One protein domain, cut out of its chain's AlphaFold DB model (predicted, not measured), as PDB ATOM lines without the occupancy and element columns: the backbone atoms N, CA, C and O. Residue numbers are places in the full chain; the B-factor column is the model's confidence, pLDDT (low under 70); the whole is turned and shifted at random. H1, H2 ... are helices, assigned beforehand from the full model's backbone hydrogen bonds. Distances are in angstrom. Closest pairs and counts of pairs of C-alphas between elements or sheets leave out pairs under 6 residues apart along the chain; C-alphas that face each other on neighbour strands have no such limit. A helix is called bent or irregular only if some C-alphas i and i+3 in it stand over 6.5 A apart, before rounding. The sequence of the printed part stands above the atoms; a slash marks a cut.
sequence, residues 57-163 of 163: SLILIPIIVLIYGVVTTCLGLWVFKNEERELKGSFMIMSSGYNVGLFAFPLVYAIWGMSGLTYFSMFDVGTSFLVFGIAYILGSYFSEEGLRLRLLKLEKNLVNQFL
ATOM      1  N   SER A  57      98.046 160.322 124.257       77.81
ATOM      2  CA  SER A  57      98.728 160.893 125.425       77.81
ATOM      3  C   SER A  57     100.247 160.660 125.416       77.81
ATOM      4  O   SER A  57     100.997 161.514 125.889       77.81
ATOM      5  N   LEU A  58     100.722 159.556 124.830       81.12
ATOM      6  CA  LEU A  58     102.143 159.201 124.769       81.12
ATOM      7  C   LEU A  58     102.951 160.102 123.821       81.12
ATOM      8  O   LEU A  58     104.139 160.321 124.053       81.12
ATOM      9  N   ILE A  59     102.315 160.681 122.796       85.19
ATOM     10  CA  ILE A  59     102.971 161.563 121.810       85.19
ATOM     11  C   ILE A  59     103.393 162.900 122.435       85.19
ATOM     12  O   ILE A  59     104.355 163.526 121.988       85.19
ATOM     13  N   LEU A  60     102.725 163.330 123.510       90.38
ATOM     14  CA  LEU A  60     103.084 164.561 124.218       90.38
ATOM     15  C   LEU A  60     104.486 164.486 124.841       90.38
ATOM     16  O   LEU A  60     105.142 165.515 124.988       90.38
ATOM     17  N   ILE A  61     104.973 163.284 125.163       91.94
ATOM     18  CA  ILE A  61     106.275 163.082 125.810       91.94
ATOM     19  C   ILE A  61     107.426 163.527 124.891       91.94
ATOM     20  O   ILE A  61     108.178 164.405 125.317       91.94
ATOM     21  N   PRO A  62     107.564 163.033 123.639       92.19
ATOM     22  CA  PRO A  62     108.573 163.530 122.708       92.19
ATOM     23  C   PRO A  62     108.555 165.052 122.543       92.19
ATOM     24  O   PRO A  62     109.614 165.672 122.493       92.19
ATOM     25  N   ILE A  63     107.368 165.667 122.498       92.69
ATOM     26  CA  ILE A  63     107.221 167.122 122.343       92.69
ATOM     27  C   ILE A  63     107.789 167.855 123.564       92.69
ATOM     28  O   ILE A  63     108.564 168.798 123.411       92.69
ATOM     29  N   ILE A  64     107.453 167.405 124.776       93.50
ATOM     30  CA  ILE A  64     107.988 167.979 126.019       93.50
ATOM     31  C   ILE A  64     109.511 167.834 126.064       93.50
ATOM     32  O   ILE A  64     110.205 168.791 126.407       93.50
ATOM     33  N   VAL A  65     110.036 166.669 125.681       93.31
ATOM     34  CA  VAL A  65     111.483 166.414 125.625       93.31
ATOM     35  C   VAL A  65     112.165 167.353 124.638       93.31
ATOM     36  O   VAL A  65     113.195 167.935 124.970       93.31
ATOM     37  N   LEU A  66     111.578 167.559 123.459       92.00
ATOM     38  CA  LEU A  66     112.095 168.498 122.466       92.00
ATOM     39  C   LEU A  66     112.146 169.929 123.006       92.00
ATOM     40  O   LEU A  66     113.183 170.584 122.904       92.00
ATOM     41  N   ILE A  67     111.057 170.401 123.620       93.44
ATOM     42  CA  ILE A  67     111.003 171.736 124.234       93.44
ATOM     43  C   ILE A  67     112.074 171.857 125.319       93.44
ATOM     44  O   ILE A  67     112.839 172.820 125.327       93.44
ATOM     45  N   TYR A  68     112.171 170.860 126.200       92.25
ATOM     46  CA  TYR A  68     113.189 170.812 127.243       92.25
ATOM     47  C   TYR A  68     114.604 170.884 126.650       92.25
ATOM     48  O   TYR A  68     115.413 171.683 127.110       92.25
ATOM     49  N   GLY A  69     114.889 170.118 125.595       90.56
ATOM     50  CA  GLY A  69     116.196 170.118 124.936       90.56
ATOM     51  C   GLY A  69     116.552 171.440 124.255       90.56
ATOM     52  O   GLY A  69     117.711 171.856 124.273       90.56
ATOM     53  N   VAL A  70     115.566 172.144 123.692       89.88
ATOM     54  CA  VAL A  70     115.763 173.510 123.176       89.88
ATOM     55  C   VAL A  70     116.087 174.466 124.324       89.88
ATOM     56  O   VAL A  70     117.031 175.248 124.222       89.88
ATOM     57  N   VAL A  71     115.356 174.383 125.438       92.69
ATOM     58  CA  VAL A  71     115.600 175.225 126.618       92.69
ATOM     59  C   VAL A  71     116.993 174.972 127.198       92.69
ATOM     60  O   VAL A  71     117.727 175.932 127.436       92.69
ATOM     61  N   THR A  72     117.401 173.713 127.379       90.81
ATOM     62  CA  THR A  72     118.744 173.391 127.887       90.81
ATOM     63  C   THR A  72     119.841 173.809 126.926       90.81
ATOM     64  O   THR A  72     120.881 174.279 127.375       90.81
ATOM     65  N   THR A  73     119.599 173.734 125.619       90.12
ATOM     66  CA  THR A  73     120.515 174.272 124.609       90.12
ATOM     67  C   THR A  73     120.669 175.787 124.755       90.12
ATOM     68  O   THR A  73     121.785 176.298 124.828       90.12
ATOM     69  N   CYS A  74     119.570 176.536 124.860       91.19
ATOM     70  CA  CYS A  74     119.630 177.984 125.066       91.19
ATOM     71  C   CYS A  74     120.383 178.348 126.357       91.19
ATOM     72  O   CYS A  74     121.231 179.242 126.352       91.19
ATOM     73  N   LEU A  75     120.121 177.622 127.448       93.00
ATOM     74  CA  LEU A  75     120.838 177.789 128.713       93.00
ATOM     75  C   LEU A  75     122.324 177.447 128.571       93.00
ATOM     76  O   LEU A  75     123.165 178.214 129.030       93.00
ATOM     77  N   GLY A  76     122.664 176.352 127.894       91.69
ATOM     78  CA  GLY A  76     124.044 175.944 127.639       91.69
ATOM     79  C   GLY A  76     124.828 177.002 126.865       91.69
ATOM     80  O   GLY A  76     125.955 177.324 127.234       91.69
ATOM     81  N   LEU A  77     124.219 177.630 125.853       89.75
ATOM     82  CA  LEU A  77     124.862 178.712 125.096       89.75
ATOM     83  C   LEU A  77     125.212 179.916 125.977       89.75
ATOM     84  O   LEU A  77     126.213 180.589 125.709       89.75
ATOM     85  N   TRP A  78     124.398 180.176 127.002       93.25
ATOM     86  CA  TRP A  78     124.616 181.243 127.973       93.25
ATOM     87  C   TRP A  78     125.640 180.858 129.049       93.25
ATOM     88  O   TRP A  78     126.531 181.658 129.342       93.25
ATOM     89  N   VAL A  79     125.556 179.643 129.601       94.69
ATOM     90  CA  VAL A  79     126.473 179.136 130.639       94.69
ATOM     91  C   VAL A  79     127.887 178.967 130.080       94.69
ATOM     92  O   VAL A  79     128.839 179.483 130.657       94.69
ATOM     93  N   PHE A  80     128.030 178.334 128.915       93.12
ATOM     94  CA  PHE A  80     129.324 178.043 128.286       93.12
ATOM     95  C   PHE A  80     129.800 179.166 127.352       93.12
ATOM     96  O   PHE A  80     130.547 178.933 126.403       93.12
ATOM     97  N   LYS A  81     129.335 180.405 127.550       90.94
ATOM     98  CA  LYS A  81     129.636 181.517 126.633       90.94
ATOM     99  C   LYS A  81     131.118 181.911 126.599       90.94
ATOM    100  O   LYS A  81     131.558 182.408 125.569       90.94
ATOM    101  N   ASN A  82     131.833 181.690 127.702       93.50
ATOM    102  CA  ASN A  82     133.238 182.066 127.883       93.50
ATOM    103  C   ASN A  82     134.214 180.923 127.563       93.50
ATOM    104  O   ASN A  82     135.419 181.127 127.654       93.50
ATOM    105  N   GLU A  83     133.705 179.737 127.231       93.06
ATOM    106  CA  GLU A  83     134.538 178.582 126.905       93.06
ATOM    107  C   GLU A  83     135.116 178.702 125.494       93.06
ATOM    108  O   GLU A  83     134.502 179.286 124.591       93.06
ATOM    109  N   GLU A  84     136.284 178.095 125.288       91.44
ATOM    110  CA  GLU A  84     136.891 177.969 123.965       91.44
ATOM    111  C   GLU A  84     135.957 177.226 123.001       91.44
ATOM    112  O   GLU A  84     135.177 176.359 123.398       91.44
ATOM    113  N   ARG A  85     136.014 177.570 121.709       86.69
ATOM    114  CA  ARG A  85     135.000 177.174 120.716       86.69
ATOM    115  C   ARG A  85     134.754 175.662 120.662       86.69
ATOM    116  O   ARG A  85     133.599 175.239 120.638       86.69
ATOM    117  N   GLU A  86     135.818 174.868 120.650       86.25
ATOM    118  CA  GLU A  86     135.734 173.405 120.579       86.25
ATOM    119  C   GLU A  86     135.174 172.795 121.868       86.25
ATOM    120  O   GLU A  86     134.302 171.918 121.833       86.25
ATOM    121  N   LEU A  87     135.636 173.298 123.016       89.25
ATOM    122  CA  LEU A  87     135.190 172.850 124.331       89.25
ATOM    123  C   LEU A  87     133.714 173.195 124.549       89.25
ATOM    124  O   LEU A  87     132.925 172.340 124.953       89.25
ATOM    125  N   LYS A  88     133.314 174.410 124.159       90.12
ATOM    126  CA  LYS A  88     131.919 174.847 124.115       90.12
ATOM    127  C   LYS A  88     131.078 173.901 123.267       90.12
ATOM    128  O   LYS A  88     130.033 173.451 123.726       90.12
ATOM    129  N   GLY A  89     131.529 173.564 122.059       88.38
ATOM    130  CA  GLY A  89     130.855 172.593 121.194       88.38
ATOM    131  C   GLY A  89     130.639 171.247 121.879       88.38
ATOM    132  O   GLY A  89     129.523 170.729 121.890       88.38
ATOM    133  N   SER A  90     131.687 170.723 122.512       88.75
ATOM    134  CA  SER A  90     131.646 169.454 123.244       88.75
ATOM    135  C   SER A  90     130.649 169.494 124.406       88.75
ATOM    136  O   SER A  90     129.790 168.618 124.507       88.75
ATOM    137  N   PHE A  91     130.684 170.540 125.237       90.50
ATOM    138  CA  PHE A  91     129.737 170.715 126.342       90.50
ATOM    139  C   PHE A  91     128.295 170.864 125.860       90.50
ATOM    140  O   PHE A  91     127.387 170.254 126.430       90.50
ATOM    141  N   MET A  92     128.078 171.610 124.777       89.31
ATOM    142  CA  MET A  92     126.761 171.774 124.165       89.31
ATOM    143  C   MET A  92     126.187 170.434 123.687       89.31
ATOM    144  O   MET A  92     125.052 170.105 124.033       89.31
ATOM    145  N   ILE A  93     126.971 169.619 122.972       87.12
ATOM    146  CA  ILE A  93     126.551 168.270 122.554       87.12
ATOM    147  C   ILE A  93     126.222 167.413 123.781       87.12
ATOM    148  O   ILE A  93     125.129 166.847 123.861       87.12
ATOM    149  N   MET A  94     127.132 167.354 124.757       84.81
ATOM    150  CA  MET A  94     126.967 166.537 125.964       84.81
ATOM    151  C   MET A  94     125.738 166.939 126.788       84.81
ATOM    152  O   MET A  94     125.082 166.071 127.353       84.81
ATOM    153  N   SER A  95     125.388 168.228 126.823       83.44
ATOM    154  CA  SER A  95     124.221 168.735 127.560       83.44
ATOM    155  C   SER A  95     122.871 168.304 126.971       83.44
ATOM    156  O   SER A  95     121.861 168.290 127.674       83.44
ATOM    157  N   SER A  96     122.852 167.953 125.683       75.88
ATOM    158  CA  SER A  96     121.637 167.603 124.938       75.88
ATOM    159  C   SER A  96     121.412 166.092 124.791       75.88
ATOM    160  O   SER A  96     120.306 165.664 124.459       75.88
ATOM    161  N   GLY A  97     122.449 165.283 125.034       74.56
ATOM    162  CA  GLY A  97     122.424 163.832 124.869       74.56
ATOM    163  C   GLY A  97     122.177 163.078 126.176       74.56
ATOM    164  O   GLY A  97     122.717 163.421 127.223       74.56
ATOM    165  N   TYR A  98     121.412 161.990 126.097       84.50
ATOM    166  CA  TYR A  98     121.122 161.104 127.224       84.50
ATOM    167  C   TYR A  98     121.542 159.676 126.903       84.50
ATOM    168  O   TYR A  98     121.336 159.192 125.792       84.50
ATOM    169  N   ASN A  99     122.072 158.955 127.894       86.31
ATOM    170  CA  ASN A  99     122.330 157.524 127.754       86.31
ATOM    171  C   ASN A  99     121.065 156.716 128.084       86.31
ATOM    172  O   ASN A  99     120.974 156.040 129.111       86.31
ATOM    173  N   VAL A 100     120.044 156.841 127.239       86.81
ATOM    174  CA  VAL A 100     118.745 156.214 127.509       86.81
ATOM    175  C   VAL A 100     118.845 154.689 127.420       86.81
ATOM    176  O   VAL A 100     118.411 153.987 128.332       86.81
ATOM    177  N   GLY A 101     119.506 154.181 126.377       82.06
ATOM    178  CA  GLY A 101     119.594 152.748 126.097       82.06
ATOM    179  C   GLY A 101     120.332 151.920 127.157       82.06
ATOM    180  O   GLY A 101     119.781 150.929 127.630       82.06
ATOM    181  N   LEU A 102     121.566 152.289 127.537       82.44
ATOM    182  CA  LEU A 102     122.358 151.471 128.474       82.44
ATOM    183  C   LEU A 102     122.097 151.815 129.939       82.44
ATOM    184  O   LEU A 102     122.253 150.943 130.789       82.44
ATOM    185  N   PHE A 103     121.736 153.064 130.247       84.81
ATOM    186  CA  PHE A 103     121.551 153.493 131.632       84.81
ATOM    187  C   PHE A 103     120.077 153.615 132.022       84.81
ATOM    188  O   PHE A 103     119.642 152.976 132.982       84.81
ATOM    189  N   ALA A 104     119.293 154.414 131.292       87.62
ATOM    190  CA  ALA A 104     117.934 154.730 131.727       87.62
ATOM    191  C   ALA A 104     116.979 153.532 131.620       87.62
ATOM    192  O   ALA A 104     116.241 153.276 132.566       87.62
ATOM    193  N   PHE A 105     116.997 152.770 130.524       85.88
ATOM    194  CA  PHE A 105     116.073 151.644 130.341       85.88
ATOM    195  C   PHE A 105     116.199 150.558 131.422       85.88
ATOM    196  O   PHE A 105     115.170 150.230 132.019       85.88
ATOM    197  N   PRO A 106     117.394 150.034 131.768       82.12
ATOM    198  CA  PRO A 106     117.514 149.075 132.868       82.12
ATOM    199  C   PRO A 106     117.031 149.643 134.209       82.12
ATOM    200  O   PRO A 106     116.343 148.955 134.967       82.12
ATOM    201  N   LEU A 107     117.348 150.912 134.487       85.06
ATOM    202  CA  LEU A 107     116.945 151.603 135.713       85.06
ATOM    203  C   LEU A 107     115.421 151.748 135.808       85.06
ATOM    204  O   LEU A 107     114.814 151.421 136.830       85.06
ATOM    205  N   VAL A 108     114.796 152.207 134.728       88.19
ATOM    206  CA  VAL A 108     113.352 152.428 134.649       88.19
ATOM    207  C   VAL A 108     112.600 151.110 134.725       88.19
ATOM    208  O   VAL A 108     111.639 151.012 135.487       88.19
ATOM    209  N   TYR A 109     113.063 150.082 134.012       84.25
ATOM    210  CA  TYR A 109     112.477 148.749 134.089       84.25
ATOM    211  C   TYR A 109     112.539 148.184 135.508       84.25
ATOM    212  O   TYR A 109     111.543 147.676 136.023       84.25
ATOM    213  N   ALA A 110     113.677 148.316 136.189       83.38
ATOM    214  CA  ALA A 110     113.802 147.835 137.557       83.38
ATOM    215  C   ALA A 110     112.792 148.526 138.493       83.38
ATOM    216  O   ALA A 110     112.117 147.858 139.285       83.38
ATOM    217  N   ILE A 111     112.636 149.849 138.396       86.50
ATOM    218  CA  ILE A 111     111.767 150.618 139.296       86.50
ATOM    219  C   ILE A 111     110.283 150.446 138.934       86.50
ATOM    220  O   ILE A 111     109.500 150.030 139.799       86.50
ATOM    221  N   TRP A 112     109.926 150.718 137.676       85.50
ATOM    222  CA  TRP A 112     108.552 150.870 137.173       85.50
ATOM    223  C   TRP A 112     108.095 149.762 136.212       85.50
ATOM    224  O   TRP A 112     106.927 149.733 135.834       85.50
ATOM    225  N   GLY A 113     108.967 148.826 135.842       84.25
ATOM    226  CA  GLY A 113     108.612 147.698 134.983       84.25
ATOM    227  C   GLY A 113     108.283 148.108 133.548       84.25
ATOM    228  O   GLY A 113     108.798 149.092 133.015       84.25
ATOM    229  N   MET A 114     107.418 147.316 132.916       81.62
ATOM    230  CA  MET A 114     107.101 147.429 131.493       81.62
ATOM    231  C   MET A 114     106.356 148.722 131.144       81.62
ATOM    232  O   MET A 114     106.630 149.332 130.117       81.62
ATOM    233  N   SER A 115     105.467 149.193 132.025       82.62
ATOM    234  CA  SER A 115     104.757 150.458 131.818       82.62
ATOM    235  C   SER A 115     105.727 151.636 131.789       82.62
ATOM    236  O   SER A 115     105.668 152.444 130.869       82.62
ATOM    237  N   GLY A 116     106.674 151.698 132.732       86.12
ATOM    238  CA  GLY A 116     107.720 152.723 132.750       86.12
ATOM    239  C   GLY A 116     108.569 152.729 131.478       86.12
ATOM    240  O   GLY A 116     108.864 153.802 130.951       86.12
ATOM    241  N   LEU A 117     108.905 151.546 130.952       84.81
ATOM    242  CA  LEU A 117     109.617 151.419 129.679       84.81
ATOM    243  C   LEU A 117     108.832 152.003 128.501       84.81
ATOM    244  O   LEU A 117     109.449 152.632 127.652       84.81
ATOM    245  N   THR A 118     107.505 151.861 128.458       84.31
ATOM    246  CA  THR A 118     106.673 152.470 127.404       84.31
ATOM    247  C   THR A 118     106.740 154.001 127.421       84.31
ATOM    248  O   THR A 118     106.844 154.628 126.371       84.31
ATOM    249  N   TYR A 119     106.731 154.633 128.598       87.38
ATOM    250  CA  TYR A 119     106.897 156.091 128.692       87.38
ATOM    251  C   TYR A 119     108.323 156.523 128.325       87.38
ATOM    252  O   TYR A 119     108.518 157.509 127.611       87.38
ATOM    253  N   PHE A 120     109.331 155.777 128.783       88.81
ATOM    254  CA  PHE A 120     110.732 156.100 128.512       88.81
ATOM    255  C   PHE A 120     111.165 155.813 127.074       88.81
ATOM    256  O   PHE A 120     112.073 156.475 126.586       88.81
ATOM    257  N   SER A 121     110.532 154.877 126.370       85.50
ATOM    258  CA  SER A 121     110.783 154.674 124.942       85.50
ATOM    259  C   SER A 121     110.257 155.851 124.117       85.50
ATOM    260  O   SER A 121     110.929 156.293 123.191       85.50
ATOM    261  N   MET A 122     109.127 156.451 124.502       88.56
ATOM    262  CA  MET A 122     108.657 157.710 123.904       88.56
ATOM    263  C   MET A 122     109.577 158.891 124.247       88.56
ATOM    264  O   MET A 122     109.836 159.748 123.401       88.56
ATOM    265  N   PHE A 123     110.129 158.921 125.464       90.62
ATOM    266  CA  PHE A 123     111.198 159.859 125.818       90.62
ATOM    267  C   PHE A 123     112.431 159.673 124.915       90.62
ATOM    268  O   PHE A 123     112.940 160.662 124.391       90.62
ATOM    269  N   ASP A 124     112.852 158.425 124.670       89.44
ATOM    270  CA  ASP A 124     113.999 158.083 123.812       89.44
ATOM    271  C   ASP A 124     113.816 158.555 122.361       89.44
ATOM    272  O   ASP A 124     114.746 159.061 121.726       89.44
ATOM    273  N   VAL A 125     112.583 158.463 121.849       88.75
ATOM    274  CA  VAL A 125     112.209 159.030 120.546       88.75
ATOM    275  C   VAL A 125     112.463 160.539 120.532       88.75
ATOM    276  O   VAL A 125     113.132 161.041 119.629       88.75
ATOM    277  N   GLY A 126     111.989 161.269 121.547       90.75
ATOM    278  CA  GLY A 126     112.227 162.711 121.677       90.75
ATOM    279  C   GLY A 126     113.712 163.071 121.770       90.75
ATOM    280  O   GLY A 126     114.182 163.965 121.061       90.75
ATOM    281  N   THR A 127     114.482 162.347 122.587       90.50
ATOM    282  CA  THR A 127     115.927 162.582 122.714       90.50
ATOM    283  C   THR A 127     116.693 162.238 121.443       90.50
ATOM    284  O   THR A 127     117.667 162.918 121.129       90.50
ATOM    285  N   SER A 128     116.241 161.256 120.661       89.19
ATOM    286  CA  SER A 128     116.843 160.943 119.361       89.19
ATOM    287  C   SER A 128     116.752 162.136 118.406       89.19
ATOM    288  O   SER A 128     117.749 162.495 117.782       89.19
ATOM    289  N   PHE A 129     115.609 162.829 118.348       89.94
ATOM    290  CA  PHE A 129     115.486 164.055 117.551       89.94
ATOM    291  C   PHE A 129     116.385 165.192 118.056       89.94
ATOM    292  O   PHE A 129     116.955 165.917 117.241       89.94
ATOM    293  N   LEU A 130     116.562 165.344 119.373       90.00
ATOM    294  CA  LEU A 130     117.511 166.320 119.924       90.00
ATOM    295  C   LEU A 130     118.948 166.020 119.493       90.00
ATOM    296  O   LEU A 130     119.664 166.932 119.081       90.00
ATOM    297  N   VAL A 131     119.355 164.752 119.550       87.69
ATOM    298  CA  VAL A 131     120.706 164.323 119.172       87.69
ATOM    299  C   VAL A 131     120.939 164.500 117.669       87.69
ATOM    300  O   VAL A 131     121.911 165.141 117.269       87.69
ATOM    301  N   PHE A 132     120.042 163.984 116.824       84.69
ATOM    302  CA  PHE A 132     120.198 164.062 115.366       84.69
ATOM    303  C   PHE A 132     119.938 165.459 114.794       84.69
ATOM    304  O   PHE A 132     120.481 165.797 113.746       84.69
ATOM    305  N   GLY A 133     119.131 166.276 115.468       87.44
ATOM    306  CA  GLY A 133     118.870 167.658 115.084       87.44
ATOM    307  C   GLY A 133     119.844 168.620 115.753       87.44
ATOM    308  O   GLY A 133     120.832 169.051 115.162       87.44
ATOM    309  N   ILE A 134     119.550 168.980 117.002       86.12
ATOM    310  CA  ILE A 134     120.221 170.071 117.715       86.12
ATOM    311  C   ILE A 134     121.693 169.748 117.985       86.12
ATOM    312  O   ILE A 134     122.563 170.540 117.623       86.12
ATOM    313  N   ALA A 135     121.994 168.587 118.571       86.81
ATOM    314  CA  ALA A 135     123.367 168.231 118.932       86.81
ATOM    315  C   ALA A 135     124.262 168.107 117.690       86.81
ATOM    316  O   ALA A 135     125.386 168.608 117.686       86.81
ATOM    317  N   TYR A 136     123.747 167.507 116.611       85.31
ATOM    318  CA  TYR A 136     124.457 167.411 115.336       85.31
ATOM    319  C   TYR A 136     124.764 168.787 114.729       85.31
ATOM    320  O   TYR A 136     125.893 169.032 114.287       85.31
ATOM    321  N   ILE A 137     123.787 169.704 114.735       86.56
ATOM    322  CA  ILE A 137     123.969 171.076 114.243       86.56
ATOM    323  C   ILE A 137     125.017 171.809 115.085       86.56
ATOM    324  O   ILE A 137     125.951 172.387 114.529       86.56
ATOM    325  N   LEU A 138     124.900 171.764 116.414       85.44
ATOM    326  CA  LEU A 138     125.831 172.439 117.321       85.44
ATOM    327  C   LEU A 138     127.241 171.872 117.192       85.44
ATOM    328  O   LEU A 138     128.192 172.635 117.044       85.44
ATOM    329  N   GLY A 139     127.381 170.548 117.170       83.81
ATOM    330  CA  GLY A 139     128.676 169.909 116.985       83.81
ATOM    331  C   GLY A 139     129.321 170.286 115.659       83.81
ATOM    332  O   GLY A 139     130.495 170.641 115.627       83.81
ATOM    333  N   SER A 140     128.541 170.329 114.583       82.06
ATOM    334  CA  SER A 140     129.034 170.757 113.271       82.06
ATOM    335  C   SER A 140     129.387 172.252 113.224       82.06
ATOM    336  O   SER A 140     130.327 172.646 112.534       82.06
ATOM    337  N   TYR A 141     128.660 173.102 113.953       85.06
ATOM    338  CA  TYR A 141     128.905 174.547 114.019       85.06
ATOM    339  C   TYR A 141     130.159 174.903 114.833       85.06
ATOM    340  O   TYR A 141     130.915 175.811 114.464       85.06
ATOM    341  N   PHE A 142     130.375 174.195 115.940       84.62
ATOM    342  CA  PHE A 142     131.506 174.414 116.837       84.62
ATOM    343  C   PHE A 142     132.758 173.605 116.460       84.62
ATOM    344  O   PHE A 142     133.836 173.974 116.915       84.62
ATOM    345  N   SER A 143     132.652 172.579 115.605       77.44
ATOM    346  CA  SER A 143     133.815 171.862 115.050       77.44
ATOM    347  C   SER A 143     134.655 172.728 114.104       77.44
ATOM    348  O   SER A 143     134.107 173.564 113.380       77.44
ATOM    349  N   GLU A 144     135.965 172.471 114.044       66.75
ATOM    350  CA  GLU A 144     136.893 173.169 113.138       66.75
ATOM    351  C   GLU A 144     136.540 173.008 111.650       66.75
ATOM    352  O   GLU A 144     136.762 173.923 110.861       66.75
ATOM    353  N   GLU A 145     135.937 171.880 111.250       61.91
ATOM    354  CA  GLU A 145     135.577 171.627 109.848       61.91
ATOM    355  C   GLU A 145     134.348 172.421 109.365       61.91
ATOM    356  O   GLU A 145     134.174 172.571 108.161       61.91
ATOM    357  N   GLY A 146     133.503 172.961 110.249       55.88
ATOM    358  CA  GLY A 146     132.339 173.776 109.882       55.88
ATOM    359  C   GLY A 146     131.209 173.053 109.113       55.88
ATOM    360  O   GLY A 146     131.398 172.210 108.234       55.88
ATOM    361  N   LEU A 147     129.967 173.453 109.396       55.19
ATOM    362  CA  LEU A 147     128.730 172.824 108.897       55.19
ATOM    363  C   LEU A 147     128.619 172.761 107.355       55.19
ATOM    364  O   LEU A 147     128.055 171.821 106.796       55.19
ATOM    365  N   ARG A 148     129.198 173.746 106.653       55.16
ATOM    366  CA  ARG A 148     129.117 173.887 105.188       55.16
ATOM    367  C   ARG A 148     129.990 172.873 104.437       55.16
ATOM    368  O   ARG A 148     129.581 172.382 103.390       55.16
ATOM    369  N   LEU A 149     131.166 172.530 104.975       57.53
ATOM    370  CA  LEU A 149     132.096 171.582 104.344       57.53
ATOM    371  C   LEU A 149     131.611 170.130 104.474       57.53
ATOM    372  O   LEU A 149     131.849 169.332 103.568       57.53
ATOM    373  N   ARG A 150     130.881 169.783 105.545       58.78
ATOM    374  CA  ARG A 150     130.304 168.436 105.720       58.78
ATOM    375  C   ARG A 150     129.095 168.159 104.840       58.78
ATOM    376  O   ARG A 150     129.022 167.064 104.295       58.78
ATOM    377  N   LEU A 151     128.192 169.123 104.654       62.22
ATOM    378  CA  LEU A 151     127.050 168.957 103.743       62.22
ATOM    379  C   LEU A 151     127.517 168.744 102.293       62.22
ATOM    380  O   LEU A 151     127.062 167.813 101.637       62.22
ATOM    381  N   LEU A 152     128.522 169.507 101.845       61.09
ATOM    382  CA  LEU A 152     129.134 169.332 100.521       61.09
ATOM    383  C   LEU A 152     129.883 167.993 100.376       61.09
ATOM    384  O   LEU A 152     129.881 167.399  99.299       61.09
ATOM    385  N   LYS A 153     130.523 167.496 101.447       59.31
ATOM    386  CA  LYS A 153     131.152 166.160 101.463       59.31
ATOM    387  C   LYS A 153     130.109 165.034 101.458       59.31
ATOM    388  O   LYS A 153     130.333 164.031 100.791       59.31
ATOM    389  N   LEU A 154     128.988 165.185 102.167       61.12
ATOM    390  CA  LEU A 154     127.891 164.209 102.190       61.12
ATOM    391  C   LEU A 154     127.224 164.083 100.818       61.12
ATOM    392  O   LEU A 154     127.069 162.964 100.340       61.12
ATOM    393  N   GLU A 155     126.915 165.200 100.154       60.16
ATOM    394  CA  GLU A 155     126.408 165.176  98.774       60.16
ATOM    395  C   GLU A 155     127.406 164.509  97.821       60.16
ATOM    396  O   GLU A 155     127.027 163.616  97.067       60.16
ATOM    397  N   LYS A 156     128.698 164.862  97.895       55.47
ATOM    398  CA  LYS A 156     129.731 164.230  97.056       55.47
ATOM    399  C   LYS A 156     129.877 162.731  97.301       55.47
ATOM    400  O   LYS A 156     130.037 161.977  96.346       55.47
ATOM    401  N   ASN A 157     129.840 162.302  98.558       57.19
ATOM    402  CA  ASN A 157     129.989 160.893  98.906       57.19
ATOM    403  C   ASN A 157     128.760 160.078  98.500       57.19
ATOM    404  O   ASN A 157     128.926 158.943  98.073       57.19
ATOM    405  N   LEU A 158     127.556 160.652  98.572       55.62
ATOM    406  CA  LEU A 158     126.344 160.010  98.069       55.62
ATOM    407  C   LEU A 158     126.380 159.891  96.540       55.62
ATOM    408  O   LEU A 158     126.143 158.811  96.018       55.62
ATOM    409  N   VAL A 159     126.757 160.950  95.818       61.50
ATOM    410  CA  VAL A 159     126.854 160.917  94.345       61.50
ATOM    411  C   VAL A 159     127.891 159.895  93.858       61.50
ATOM    412  O   VAL A 159     127.601 159.138  92.940       61.50
ATOM    413  N   ASN A 160     129.055 159.805  94.504       47.00
ATOM    414  CA  ASN A 160     130.091 158.821  94.155       47.00
ATOM    415  C   ASN A 160     129.778 157.385  94.605       47.00
ATOM    416  O   ASN A 160     130.524 156.473  94.272       47.00
ATOM    417  N   GLN A 161     128.732 157.173  95.404       43.91
ATOM    418  CA  GLN A 161     128.288 155.836  95.802       43.91
ATOM    419  C   GLN A 161     127.214 155.282  94.848       43.91
ATOM    420  O   GLN A 161     126.914 154.089  94.897       43.91
ATOM    421  N   PHE A 162     126.656 156.134  93.974       45.59
ATOM    422  CA  PHE A 162     125.662 155.790  92.948       45.59
ATOM    423  C   PHE A 162     126.178 155.942  91.499       45.59
ATOM    424  O   PHE A 162     125.410 155.711  90.564       45.59
ATOM    425  N   LEU A 163     127.454 156.301  91.315       42.19
ATOM    426  CA  LEU A 163     128.207 156.258  90.052       42.19
ATOM    427  C   LEU A 163     129.334 155.232  90.170       42.19
ATOM    428  O   LEU A 163     129.558 154.503  89.180       42.19
TER     429      LEU A 163
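AT A GLANCE: This is residues 57 to 163 of the 163 residues of the protein "Auxin efflux family transporter" of Neobacillus bataviensis (UniProt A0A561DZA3). H1, H2 and arm H3b form an up-and-down bundle, each against the one before; at one end bent H3 folds back as H3a, and at the other residues 152 to 163, of which 152 to 159 belong to H4, stick out. The 107 printed residues include four named helices, H1 to H4, and no named strand: all helix. The whole is loose, radius of gyration of the C-alphas 17.0 A, spanning 46 by 45 by 24 A.

IN THESE COORDINATES: H1, residues 57 to 79, begins at C-alpha 57 (98.728, 160.893, 125.425) and measures 33.6 A. H2 is residues 85 to 96. H3, residues 100 to 142, one helix by its hydrogen bonds, is bent: C-alphas 111 and 114 are 9.6 A apart. Its arms are H3a, 100 to 111, irregular with C-alphas 102 and 105 6.6 A apart, and H3b, 114 to 142, 39.2 A. H4, residues 147 to 159, ends at C-alpha 159 (126.854, 160.917, 94.345).

HOW THE PARTS SIT: H1 and H2, a hairpin, touch, closest C-alphas Gly 69 and Ser 96, 6.0 A. H3b touches H1, closest C-alphas Gly 126 and Pro 62, 3.9 A, and H2, Phe 142 and Gly 89, 4.8 A. H3b and H4 only just touch, only at the corner, with 3 pairs of C-alphas within 8 A. Every O i to N i+4 pair is within hydrogen-bond range in H2 and H4, against 16 of 19 in H1, 6 of 8 in H3a and 23 of 25 in H3b.

THE WHOLE: The printed part has no cut, its links are tight, and residues 144 to 163 have pLDDT under 70.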